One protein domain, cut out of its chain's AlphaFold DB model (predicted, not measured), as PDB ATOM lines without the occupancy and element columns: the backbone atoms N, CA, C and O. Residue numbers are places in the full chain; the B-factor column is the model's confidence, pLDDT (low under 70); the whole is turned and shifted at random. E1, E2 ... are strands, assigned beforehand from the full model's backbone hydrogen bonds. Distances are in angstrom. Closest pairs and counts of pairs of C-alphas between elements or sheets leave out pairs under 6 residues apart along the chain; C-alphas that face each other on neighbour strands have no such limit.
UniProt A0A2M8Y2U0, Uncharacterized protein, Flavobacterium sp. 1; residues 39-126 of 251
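This is residues 39 to 126 of the 251 residues of an uncharacterized protein of Flavobacterium sp. 1 (UniProt A0A2M8Y2U0). One twisted sheet of five strands makes a wall; a long loop, residues 43 to 79, passes over one face, and its tip, residues 56 to 61, sticks out. The printed part has 88 residues, under half in named strands, class all strand. The order E1, E2, E3, E4, E5 holds along the chain and across the mixed sheet. The whole is compact, radius of gyration of the C-alphas 13.1 A, spans 41 by 32 by 20 A.

Residues 80 to 85, 91 to 98, 101 to 111 and 114 to 124 are E2, E3, E4 and E5, a meander of antiparallel hairpins. Within hydrogen-bond range, find N 82 and O 95 at 2.8 A, N 94 and O 106 at 2.9 A, N 105 and O 121 at 2.9 A. Edge strand E1, residues 40 to 42, is parallel to E2 at 46 degrees; N 41 and O 81 are 2.8 A apart.

Find C-alpha 40 at (163.301, 152.272, 184.428), where E1 begins. E2 spans 16.4 A, E3 19.9 A, E4 30.5 A and E5 30.8 A, ending at C-alpha 124, (149.483, 137.584, 190.347).

The printed part has no cut. The link E1 to E2 is long, 37 residues. Residues 39 and 49 to 64 have pLDDT under 70.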
ATOM      1  N   ASN A  39     166.569 150.320 186.418       69.69
ATOM      2  CA  ASN A  39     165.557 149.461 185.775       69.69
ATOM      3  C   ASN A  39     164.287 150.210 185.331       69.69
ATOM      4  O   ASN A  39     163.217 149.604 185.233       69.69
ATOM      5  N   GLU A  40     164.374 151.521 185.090       83.00
ATOM      6  CA  GLU A  40     163.301 152.272 184.428       83.00
ATOM      7  C   GLU A  40     163.452 152.173 182.902       83.00
ATOM      8  O   GLU A  40     164.516 152.443 182.351       83.00
ATOM      9  N   CYS A  41     162.378 151.792 182.216       86.56
ATOM     10  CA  CYS A  41     162.302 151.660 180.765       86.56
ATOM     11  C   CYS A  41     161.140 152.526 180.246       86.56
ATOM     12  O   CYS A  41     160.060 152.508 180.847       86.56
ATOM     13  N   PRO A  42     161.300 153.298 179.160       88.69
ATOM     14  CA  PRO A  42     160.164 153.917 178.484       88.69
ATOM     15  C   PRO A  42     159.112 152.865 178.104       88.69
ATOM     16  O   PRO A  42     159.450 151.778 177.632       88.69
ATOM     17  N   LEU A  43     157.831 153.147 178.358       86.56
ATOM     18  CA  LEU A  43     156.767 152.149 178.182       86.56
ATOM     19  C   LEU A  43     156.615 151.684 176.721       86.56
ATOM     20  O   LEU A  43     156.282 150.527 176.484       86.56
ATOM     21  N   ASP A  44     156.916 152.555 175.758       84.44
ATOM     22  CA  ASP A  44     156.915 152.279 174.314       84.44
ATOM     23  C   ASP A  44     158.024 151.308 173.868       84.44
ATOM     24  O   ASP A  44     157.947 150.714 172.790       84.44
ATOM     25  N   GLN A  45     159.035 151.093 174.711       87.19
ATOM     26  CA  GLN A  45     160.095 150.107 174.497       87.19
ATOM     27  C   GLN A  45     159.753 148.720 175.048       87.19
ATOM     28  O   GLN A  45     160.577 147.812 174.935       87.19
ATOM     29  N   LEU A  46     158.579 148.537 175.657       84.88
ATOM     30  CA  LEU A  46     158.107 147.240 176.129       84.88
ATOM     31  C   LEU A  46     157.066 146.661 175.168       84.88
ATOM     32  O   LEU A  46     156.165 147.357 174.703       84.88
ATOM     33  N   HIS A  47     157.111 145.344 174.966       82.19
ATOM     34  CA  HIS A  47     156.063 144.583 174.285       82.19
ATOM     35  C   HIS A  47     154.812 144.442 175.168       82.19
ATOM     36  O   HIS A  47     154.401 143.337 175.526       82.19
ATOM     37  N   ILE A  48     154.211 145.564 175.555       74.62
ATOM     38  CA  ILE A  48     152.971 145.615 176.319       74.62
ATOM     39  C   ILE A  48     151.914 146.268 175.446       74.62
ATOM     40  O   ILE A  48     152.006 147.437 175.089       74.62
ATOM     41  N   LYS A  49     150.855 145.518 175.153       64.50
ATOM     42  CA  LYS A  49     149.578 146.124 174.785       64.50
ATOM     43  C   LYS A  49     148.930 146.583 176.085       64.50
ATOM     44  O   LYS A  49     148.617 145.755 176.939       64.50
ATOM     45  N   GLY A  50     148.867 147.894 176.288       54.06
ATOM     46  CA  GLY A  50     148.006 148.502 177.295       54.06
ATOM     47  C   GLY A  50     146.637 148.800 176.686       54.06
ATOM     48  O   GLY A  50     146.486 148.714 175.464       54.06
ATOM     49  N   PRO A  51     145.635 149.176 177.493       46.88
ATOM     50  CA  PRO A  51     144.482 149.866 176.952       46.88
ATOM     51  C   PRO A  51     145.015 151.100 176.221       46.88
ATOM     52  O   PRO A  51     145.619 151.985 176.823       46.88
ATOM     53  N   THR A  52     144.821 151.148 174.906       40.59
ATOM     54  CA  THR A  52     144.775 152.431 174.214       40.59
ATOM     55  C   THR A  52     143.648 153.241 174.861       40.59
ATOM     56  O   THR A  52     142.762 152.673 175.503       40.59
ATOM     57  N   ASN A  53     143.648 154.564 174.715       39.50
ATOM     58  CA  ASN A  53     142.625 155.469 175.269       39.50
ATOM     59  C   ASN A  53     141.167 155.164 174.817       39.50
ATOM     60  O   ASN A  53     140.259 155.951 175.062       39.50
ATOM     61  N   GLU A  54     140.932 154.033 174.156       36.19
ATOM     62  CA  GLU A  54     139.666 153.508 173.676       36.19
ATOM     63  C   GLU A  54     139.143 152.441 174.650       36.19
ATOM     64  O   GLU A  54     139.159 151.237 174.388       36.19
ATOM     65  N   LEU A  55     138.667 152.878 175.818       39.47
ATOM     66  CA  LEU A  55     137.879 152.020 176.702       39.47
ATOM     67  C   LEU A  55     136.477 151.845 176.101       39.47
ATOM     68  O   LEU A  55     135.538 152.548 176.453       39.47
ATOM     69  N   ASN A  56     136.343 150.900 175.169       35.69
ATOM     70  CA  ASN A  56     135.039 150.410 174.737       35.69
ATOM     71  C   ASN A  56     134.425 149.545 175.847       35.69
ATOM     72  O   ASN A  56     135.024 148.568 176.297       35.69
ATOM     73  N   TYR A  57     133.203 149.900 176.234       34.34
ATOM     74  CA  TYR A  57     132.367 149.320 177.294       34.34
ATOM     75  C   TYR A  57     132.068 147.805 177.140       34.34
ATOM     76  O   TYR A  57     131.529 147.184 178.045       34.34
ATOM     77  N   ASN A  58     132.456 147.174 176.024       31.70
ATOM     78  CA  ASN A  58     132.026 145.820 175.638       31.70
ATOM     79  C   ASN A  58     133.181 144.840 175.369       31.70
ATOM     80  O   ASN A  58     133.209 144.187 174.327       31.70
ATOM     81  N   SER A  59     134.154 144.721 176.269       34.03
ATOM     82  CA  SER A  59     135.261 143.783 176.061       34.03
ATOM     83  C   SER A  59     135.609 143.008 177.327       34.03
ATOM     84  O   SER A  59     136.415 143.457 178.137       34.03
ATOM     85  N   ASP A  60     135.099 141.775 177.404       33.16
ATOM     86  CA  ASP A  60     135.593 140.680 178.262       33.16
ATOM     87  C   ASP A  60     137.075 140.319 177.999       33.16
ATOM     88  O   ASP A  60     137.636 139.405 178.607       33.16
ATOM     89  N   GLN A  61     137.749 141.019 177.083       37.44
ATOM     90  CA  GLN A  61     139.182 140.905 176.870       37.44
ATOM     91  C   GLN A  61     139.883 141.964 177.708       37.44
ATOM     92  O   GLN A  61     139.890 143.150 177.379       37.44
ATOM     93  N   ASN A  62     140.477 141.514 178.808       49.12
ATOM     94  CA  ASN A  62     141.415 142.303 179.587       49.12
ATOM     95  C   ASN A  62     142.550 142.744 178.632       49.12
ATOM     96  O   ASN A  62     143.290 141.880 178.160       49.12
ATOM     97  N   PRO A  63     142.690 144.038 178.284       54.81
ATOM     98  CA  PRO A  63     143.538 144.470 177.165       54.81
ATOM     99  C   PRO A  63     145.037 144.404 177.482       54.81
ATOM    100  O   PRO A  63     145.864 144.709 176.626       54.81
ATOM    101  N   TYR A  64     145.397 144.029 178.713       66.81
ATOM    102  CA  TYR A  64     146.771 144.014 179.182       66.81
ATOM    103  C   TYR A  64     147.519 142.791 178.660       66.81
ATOM    104  O   TYR A  64     147.115 141.645 178.862       66.81
ATOM    105  N   THR A  65     148.690 143.021 178.078       76.62
ATOM    106  CA  THR A  65     149.710 141.965 178.027       76.62
ATOM    107  C   THR A  65     150.206 141.726 179.449       76.62
ATOM    108  O   THR A  65     150.853 142.593 180.028       76.62
ATOM    109  N   THR A  66     149.869 140.577 180.035       84.38
ATOM    110  CA  THR A  66     150.166 140.293 181.450       84.38
ATOM    111  C   THR A  66     151.331 139.328 181.671       84.38
ATOM    112  O   THR A  66     151.783 139.163 182.805       84.38
ATOM    113  N   GLN A  67     151.844 138.717 180.601       89.56
ATOM    114  CA  GLN A  67     152.921 137.728 180.623       89.56
ATOM    115  C   GLN A  67     153.825 137.858 179.393       89.56
ATOM    116  O   GLN A  67     153.416 138.430 178.383       89.56
ATOM    117  N   ASN A  68     155.019 137.259 179.456       88.62
ATOM    118  CA  ASN A  68     156.037 137.298 178.399       88.62
ATOM    119  C   ASN A  68     156.416 138.722 177.963       88.62
ATOM    120  O   ASN A  68     156.720 138.958 176.794       88.62
ATOM    121  N   ILE A  69     156.391 139.669 178.900       89.38
ATOM    122  CA  ILE A  69     156.789 141.052 178.657       89.38
ATOM    123  C   ILE A  69     158.307 141.113 178.477       89.38
ATOM    124  O   ILE A  69     159.064 140.605 179.307       89.38
ATOM    125  N   LYS A  70     158.744 141.759 177.397       91.00
ATOM    126  CA  LYS A  70     160.150 141.934 177.004       91.00
ATOM    127  C   LYS A  70     160.375 143.363 176.537       91.00
ATOM    128  O   LYS A  70     159.407 144.034 176.168       91.00
ATOM    129  N   ARG A  71     161.633 143.802 176.512       89.25
ATOM    130  CA  ARG A  71     162.014 144.999 175.756       89.25
ATOM    131  C   ARG A  71     162.012 144.682 174.260       89.25
ATOM    132  O   ARG A  71     162.237 143.532 173.881       89.25
ATOM    133  N   ASN A  72     161.730 145.672 173.418       86.06
ATOM    134  CA  ASN A  72     161.562 145.469 171.975       86.06
ATOM    135  C   ASN A  72     162.828 144.915 171.291       86.06
ATOM    136  O   ASN A  72     162.746 144.204 170.290       86.06
ATOM    137  N   ASP A  73     163.997 145.228 171.843       85.25
ATOM    138  CA  ASP A  73     165.330 144.828 171.393       85.25
ATOM    139  C   ASP A  73     165.868 143.560 172.081       85.25
ATOM    140  O   ASP A  73     166.914 143.037 171.690       85.25
ATOM    141  N   GLU A  74     165.147 143.016 173.064       86.88
ATOM    142  CA  GLU A  74     165.608 141.896 173.882       86.88
ATOM    143  C   GLU A  74     164.776 140.624 173.671       86.88
ATOM    144  O   GLU A  74     163.557 140.628 173.489       86.88
ATOM    145  N   LYS A  75     165.455 139.474 173.736       86.69
ATOM    146  CA  LYS A  75     164.803 138.155 173.681       86.69
ATOM    147  C   LYS A  75     164.376 137.647 175.053       86.69
ATOM    148  O   LYS A  75     163.537 136.742 175.122       86.69
ATOM    149  N   GLU A  76     164.954 138.192 176.115       90.75
ATOM    150  CA  GLU A  76     164.730 137.762 177.491       90.75
ATOM    151  C   GLU A  76     163.530 138.467 178.121       90.75
ATOM    152  O   GLU A  76     163.034 139.477 177.625       90.75
ATOM    153  N   ASN A  77     163.020 137.878 179.200       92.50
ATOM    154  CA  ASN A  77     161.902 138.441 179.938       92.50
ATOM    155  C   ASN A  77     162.355 139.654 180.750       92.50
ATOM    156  O   ASN A  77     163.300 139.578 181.535       92.50
ATOM    157  N   PHE A  78     161.620 140.752 180.619       91.12
ATOM    158  CA  PHE A  78     161.928 141.995 181.308       91.12
ATOM    159  C   PHE A  78     161.628 141.898 182.812       91.12
ATOM    160  O   PHE A  78     160.646 141.279 183.234       91.12
ATOM    161  N   SER A  79     162.465 142.536 183.631       93.44
ATOM    162  CA  SER A  79     162.197 142.806 185.048       93.44
ATOM    163  C   SER A  79     162.555 144.255 185.343       93.44
ATOM    164  O   SER A  79     163.701 144.649 185.162       93.44
ATOM    165  N   GLY A  80     161.594 145.044 185.806       92.88
ATOM    166  CA  GLY A  80     161.793 146.472 186.011       92.88
ATOM    167  C   GLY A  80     160.491 147.253 185.975       92.88
ATOM    168  O   GLY A  80     159.404 146.709 186.187       92.88
ATOM    169  N   VAL A  81     160.612 148.551 185.718       92.94
ATOM    170  CA  VAL A  81     159.497 149.496 185.698       92.94
ATOM    171  C   VAL A  81     159.403 150.126 184.315       92.94
ATOM    172  O   VAL A  81     160.365 150.719 183.845       92.94
ATOM    173  N   GLY A  82     158.243 150.020 183.674       90.62
ATOM    174  CA  GLY A  82     157.929 150.766 182.459       90.62
ATOM    175  C   GLY A  82     157.183 152.055 182.799       90.62
ATOM    176  O   GLY A  82     156.247 152.014 183.600       90.62
ATOM    177  N   ILE A  83     157.581 153.192 182.230       91.06
ATOM    178  CA  ILE A  83     156.977 154.500 182.530       91.06
ATOM    179  C   ILE A  83     156.648 155.249 181.238       91.06
ATOM    180  O   ILE A  83     157.477 155.357 180.339       91.06
ATOM    181  N   GLU A  84     155.449 155.819 181.182       89.62
ATOM    182  CA  GLU A  84     155.055 156.846 180.218       89.62
ATOM    183  C   GLU A  84     154.810 158.158 180.964       89.62
ATOM    184  O   GLU A  84     154.155 158.168 182.014       89.62
ATOM    185  N   LYS A  85     155.325 159.266 180.432       89.44
ATOM    186  CA  LYS A  85     155.185 160.607 181.010       89.44
ATOM    187  C   LYS A  85     154.558 161.564 180.004       89.44
ATOM    188  O   LYS A  85     154.681 161.364 178.800       89.44
ATOM    189  N   ASP A  86     153.918 162.612 180.503       89.12
ATOM    190  CA  ASP A  86     153.485 163.737 179.676       89.12
ATOM    191  C   ASP A  86     154.618 164.759 179.455       89.12
ATOM    192  O   ASP A  86     155.728 164.616 179.968       89.12
ATOM    193  N   GLN A  87     154.327 165.838 178.724       88.88
ATOM    194  CA  GLN A  87     155.273 166.934 178.457       88.88
ATOM    195  C   GLN A  87     155.795 167.670 179.710       88.88
ATOM    196  O   GLN A  87     156.719 168.468 179.597       88.88
ATOM    197  N   ASN A  88     155.205 167.434 180.888       89.19
ATOM    198  CA  ASN A  88     155.611 168.019 182.168       89.19
ATOM    199  C   ASN A  88     156.318 166.989 183.070       89.19
ATOM    200  O   ASN A  88     156.293 167.136 184.294       89.19
ATOM    201  N   ASP A  89     156.871 165.915 182.497       87.06
ATOM    202  CA  ASP A  89     157.503 164.797 183.214       87.06
ATOM    203  C   ASP A  89     156.587 164.072 184.221       87.06
ATOM    204  O   ASP A  89     157.046 163.286 185.059       87.06
ATOM    205  N   SER A  90     155.271 164.280 184.139       89.69
ATOM    206  CA  SER A  90     154.320 163.627 185.034       89.69
ATOM    207  C   SER A  90     153.985 162.236 184.519       89.69
ATOM    208  O   SER A  90     153.602 162.069 183.367       89.69
ATOM    209  N   ILE A  91     154.101 161.229 185.387       89.00
ATOM    210  CA  ILE A  91     153.833 159.828 185.040       89.00
ATOM    211  C   ILE A  91     152.342 159.641 184.726       89.00
ATOM    212  O   ILE A  91     151.501 159.783 185.620       89.00
ATOM    213  N   LEU A  92     152.038 159.296 183.473       89.06
ATOM    214  CA  LEU A  92     150.706 158.937 182.990       89.06
ATOM    215  C   LEU A  92     150.457 157.442 183.150       89.06
ATOM    216  O   LEU A  92     149.470 157.046 183.761       89.06
ATOM    217  N   ASN A  93     151.385 156.614 182.674       89.12
ATOM    218  CA  ASN A  93     151.305 155.166 182.812       89.12
ATOM    219  C   ASN A  93     152.532 154.629 183.529       89.12
ATOM    220  O   ASN A  93     153.660 155.060 183.288       89.12
ATOM    221  N   LYS A  94     152.307 153.664 184.417       91.56
ATOM    222  CA  LYS A  94     153.368 152.926 185.091       91.56
ATOM    223  C   LYS A  94     153.037 151.447 185.089       91.56
ATOM    224  O   LYS A  94     151.960 151.053 185.530       91.56
ATOM    225  N   VAL A  95     153.990 150.636 184.660       91.38
ATOM    226  CA  VAL A  95     153.936 149.181 184.770       91.38
ATOM    227  C   VAL A  95     155.105 148.701 185.602       91.38
ATOM    228  O   VAL A  95     156.221 149.193 185.469       91.38
ATOM    229  N   GLU A  96     154.860 147.731 186.463       93.12
ATOM    230  CA  GLU A  96     155.916 147.010 187.162       93.12
ATOM    231  C   GLU A  96     155.885 145.572 186.663       93.12
ATOM    232  O   GLU A  96     154.819 144.950 186.608       93.12
ATOM    233  N   VAL A  97     157.046 145.064 186.263       92.44
ATOM    234  CA  VAL A  97     157.195 143.759 185.621       92.44
ATOM    235  C   VAL A  97     158.257 142.963 186.362       92.44
ATOM    236  O   VAL A  97     159.327 143.480 186.683       92.44
ATOM    237  N   LYS A  98     157.984 141.685 186.616       93.31
ATOM    238  CA  LYS A  98     158.935 140.755 187.225       93.31
ATOM    239  C   LYS A  98     158.994 139.472 186.413       93.31
ATOM    240  O   LYS A  98     158.004 138.755 186.314       93.31
ATOM    241  N   ASN A  99     160.164 139.172 185.859       92.69
ATOM    242  CA  ASN A  99     160.410 137.996 185.025       92.69
ATOM    243  C   ASN A  99     159.361 137.832 183.905       92.69
ATOM    244  O   ASN A  99     158.817 136.750 183.690       92.69
ATOM    245  N   GLY A 100     159.036 138.934 183.225       90.25
ATOM    246  CA  GLY A 100     158.073 138.976 182.125       90.25
ATOM    247  C   GLY A 100     156.604 138.977 182.552       90.25
ATOM    248  O   GLY A 100     155.738 139.035 181.682       90.25
ATOM    249  N   TRP A 101     156.306 138.940 183.851       92.38
ATOM    250  CA  TRP A 101     154.947 139.046 184.380       92.38
ATOM    251  C   TRP A 101     154.640 140.466 184.822       92.38
ATOM    252  O   TRP A 101     155.411 141.060 185.575       92.38
ATOM    253  N   LEU A 102     153.488 140.989 184.404       91.31
ATOM    254  CA  LEU A 102     152.944 142.221 184.963       91.31
ATOM    255  C   LEU A 102     152.590 141.968 186.431       91.31
ATOM    256  O   LEU A 102     151.896 140.998 186.728       91.31
ATOM    257  N   ILE A 103     153.067 142.827 187.331       93.94
ATOM    258  CA  ILE A 103     152.770 142.759 188.771       93.94
ATOM    259  C   ILE A 103     151.983 143.979 189.255       93.94
ATOM    260  O   ILE A 103     151.208 143.869 190.205       93.94
ATOM    261  N   ARG A 104     152.122 145.129 188.583       93.88
ATOM    262  CA  ARG A 104     151.336 146.335 188.862       93.88
ATOM    263  C   ARG A 104     151.117 147.166 187.605       93.88
ATOM    264  O   ARG A 104     152.016 147.275 186.778       93.88
ATOM    265  N   TYR A 105     149.949 147.788 187.508       91.88
ATOM    266  CA  TYR A 105     149.595 148.760 186.479       91.88
ATOM    267  C   TYR A 105     148.963 149.990 187.127       91.88
ATOM    268  O   TYR A 105     148.041 149.853 187.926       91.88
ATOM    269  N   THR A 106     149.419 151.184 186.763       92.06
ATOM    270  CA  THR A 106     148.786 152.448 187.145       92.06
ATOM    271  C   THR A 106     148.550 153.289 185.899       92.06
ATOM    272  O   THR A 106     149.495 153.535 185.152       92.06
ATOM    273  N   HIS A 107     147.318 153.765 185.717       90.38
ATOM    274  CA  HIS A 107     146.925 154.651 184.622       90.38
ATOM    275  C   HIS A 107     146.377 155.966 185.154       90.38
ATOM    276  O   HIS A 107     145.495 155.988 186.020       90.38
ATOM    277  N   ARG A 108     146.878 157.066 184.605       89.94
ATOM    278  CA  ARG A 108     146.440 158.424 184.884       89.94
ATOM    279  C   ARG A 108     146.162 159.159 183.590       89.94
ATOM    280  O   ARG A 108     146.907 159.043 182.623       89.94
ATOM    281  N   ILE A 109     145.141 160.000 183.631       87.81
ATOM    282  CA  ILE A 109     144.864 160.977 182.582       87.81
ATOM    283  C   ILE A 109     144.987 162.388 183.144       87.81
ATOM    284  O   ILE A 109     144.802 162.608 184.344       87.81
ATOM    285  N   LYS A 110     145.275 163.350 182.270       87.88
ATOM    286  CA  LYS A 110     145.213 164.775 182.592       87.88
ATOM    287  C   LYS A 110     143.879 165.343 182.102       87.88
ATOM    288  O   LYS A 110     143.599 165.304 180.907       87.88
ATOM    289  N   LYS A 111     143.074 165.880 183.018       85.38
ATOM    290  CA  LYS A 111     141.798 166.567 182.749       85.38
ATOM    291  C   LYS A 111     141.771 167.879 183.516       85.38
ATOM    292  O   LYS A 111     142.078 167.888 184.703       85.38
ATOM    293  N   ASP A 112     141.474 168.985 182.838       84.88
ATOM    294  CA  ASP A 112     141.426 170.337 183.418       84.88
ATOM    295  C   ASP A 112     142.619 170.663 184.334       84.88
ATOM    296  O   ASP A 112     142.473 171.123 185.467       84.88
ATOM    297  N   ASN A 113     143.834 170.380 183.845       84.88
ATOM    298  CA  ASN A 113     145.104 170.547 184.569       84.88
ATOM    299  C   ASN A 113     145.252 169.727 185.863       84.88
ATOM    300  O   ASN A 113     146.169 169.976 186.646       84.88
ATOM    301  N   LYS A 114     144.406 168.720 186.078       87.50
ATOM    302  CA  LYS A 114     144.504 167.763 187.182       87.50
ATOM    303  C   LYS A 114     144.799 166.369 186.646       87.50
ATOM    304  O   LYS A 114     144.307 165.984 185.589       87.50
ATOM    305  N   TYR A 115     145.597 165.609 187.389       89.75
ATOM    306  CA  TYR A 115     145.831 164.200 187.092       89.75
ATOM    307  C   TYR A 115     144.832 163.345 187.857       89.75
ATOM    308  O   TYR A 115     144.677 163.493 189.071       89.75
ATOM    309  N   ILE A 116     144.182 162.432 187.147       88.75
ATOM    310  CA  ILE A 116     143.183 161.522 187.697       88.75
ATOM    311  C   ILE A 116     143.687 160.110 187.474       88.75
ATOM    312  O   ILE A 116     143.942 159.723 186.338       88.75
ATOM    313  N   THR A 117     143.829 159.343 188.553       91.69
ATOM    314  CA  THR A 117     144.179 157.921 188.466       91.69
ATOM    315  C   THR A 117     142.937 157.123 188.106       91.69
ATOM    316  O   THR A 117     142.049 156.961 188.943       91.69
ATOM    317  N   LEU A 118     142.888 156.627 186.872       90.56
ATOM    318  CA  LEU A 118     141.800 155.787 186.385       90.56
ATOM    319  C   LEU A 118     141.964 154.341 186.818       90.56
ATOM    320  O   LEU A 118     140.972 153.656 187.015       90.56
ATOM    321  N   SER A 119     143.188 153.857 186.996       91.56
ATOM    322  CA  SER A 119     143.388 152.528 187.557       91.56
ATOM    323  C   SER A 119     144.686 152.415 188.333       91.56
ATOM    324  O   SER A 119     145.677 153.085 188.043       91.56
ATOM    325  N   ASP A 120     144.655 151.556 189.343       94.44
ATOM    326  CA  ASP A 120     145.821 151.091 190.086       94.44
ATOM    327  C   ASP A 120     145.548 149.638 190.457       94.44
ATOM    328  O   ASP A 120     144.705 149.365 191.310       94.44
ATOM    329  N   LEU A 121     146.177 148.716 189.733       93.94
ATOM    330  CA  LEU A 121     145.892 147.285 189.752       93.94
ATOM    331  C   LEU A 121     147.156 146.516 190.106       93.94
ATOM    332  O   LEU A 121     148.233 146.821 189.594       93.94
ATOM    333  N   THR A 122     147.018 145.477 190.920       95.19
ATOM    334  CA  THR A 122     148.065 144.482 191.158       95.19
ATOM    335  C   THR A 122     147.685 143.154 190.537       95.19
ATOM    336  O   THR A 122     146.504 142.821 190.411       95.19
ATOM    337  N   PHE A 123     148.701 142.395 190.149       93.06
ATOM    338  CA  PHE A 123     148.538 141.147 189.428       93.06
ATOM    339  C   PHE A 123     149.326 140.030 190.105       93.06
ATOM    340  O   PHE A 123     150.424 140.249 190.618       93.06
ATOM    341  N   ASP A 124     148.774 138.824 190.052       90.50
ATOM    342  CA  ASP A 124     149.483 137.584 190.347       90.50
ATOM    343  C   ASP A 124     149.325 136.660 189.145       90.50
ATOM    344  O   ASP A 124     148.208 136.381 188.700       90.50
ATOM    345  N   SER A 125     150.458 136.234 188.585       84.31
ATOM    346  CA  SER A 125     150.499 135.320 187.442       84.31
ATOM    347  C   SER A 125     149.583 135.781 186.297       84.31
ATOM    348  O   SER A 125     148.841 135.011 185.688       84.31
ATOM    349  N   GLY A 126     149.601 137.095 186.054       77.94
ATOM    350  CA  GLY A 126     148.866 137.776 185.000       77.94
ATOM    351  C   GLY A 126     147.357 137.927 185.210       77.94
ATOM    352  O   GLY A 126     146.670 138.407 184.308       77.94
TER     353      GLY A 126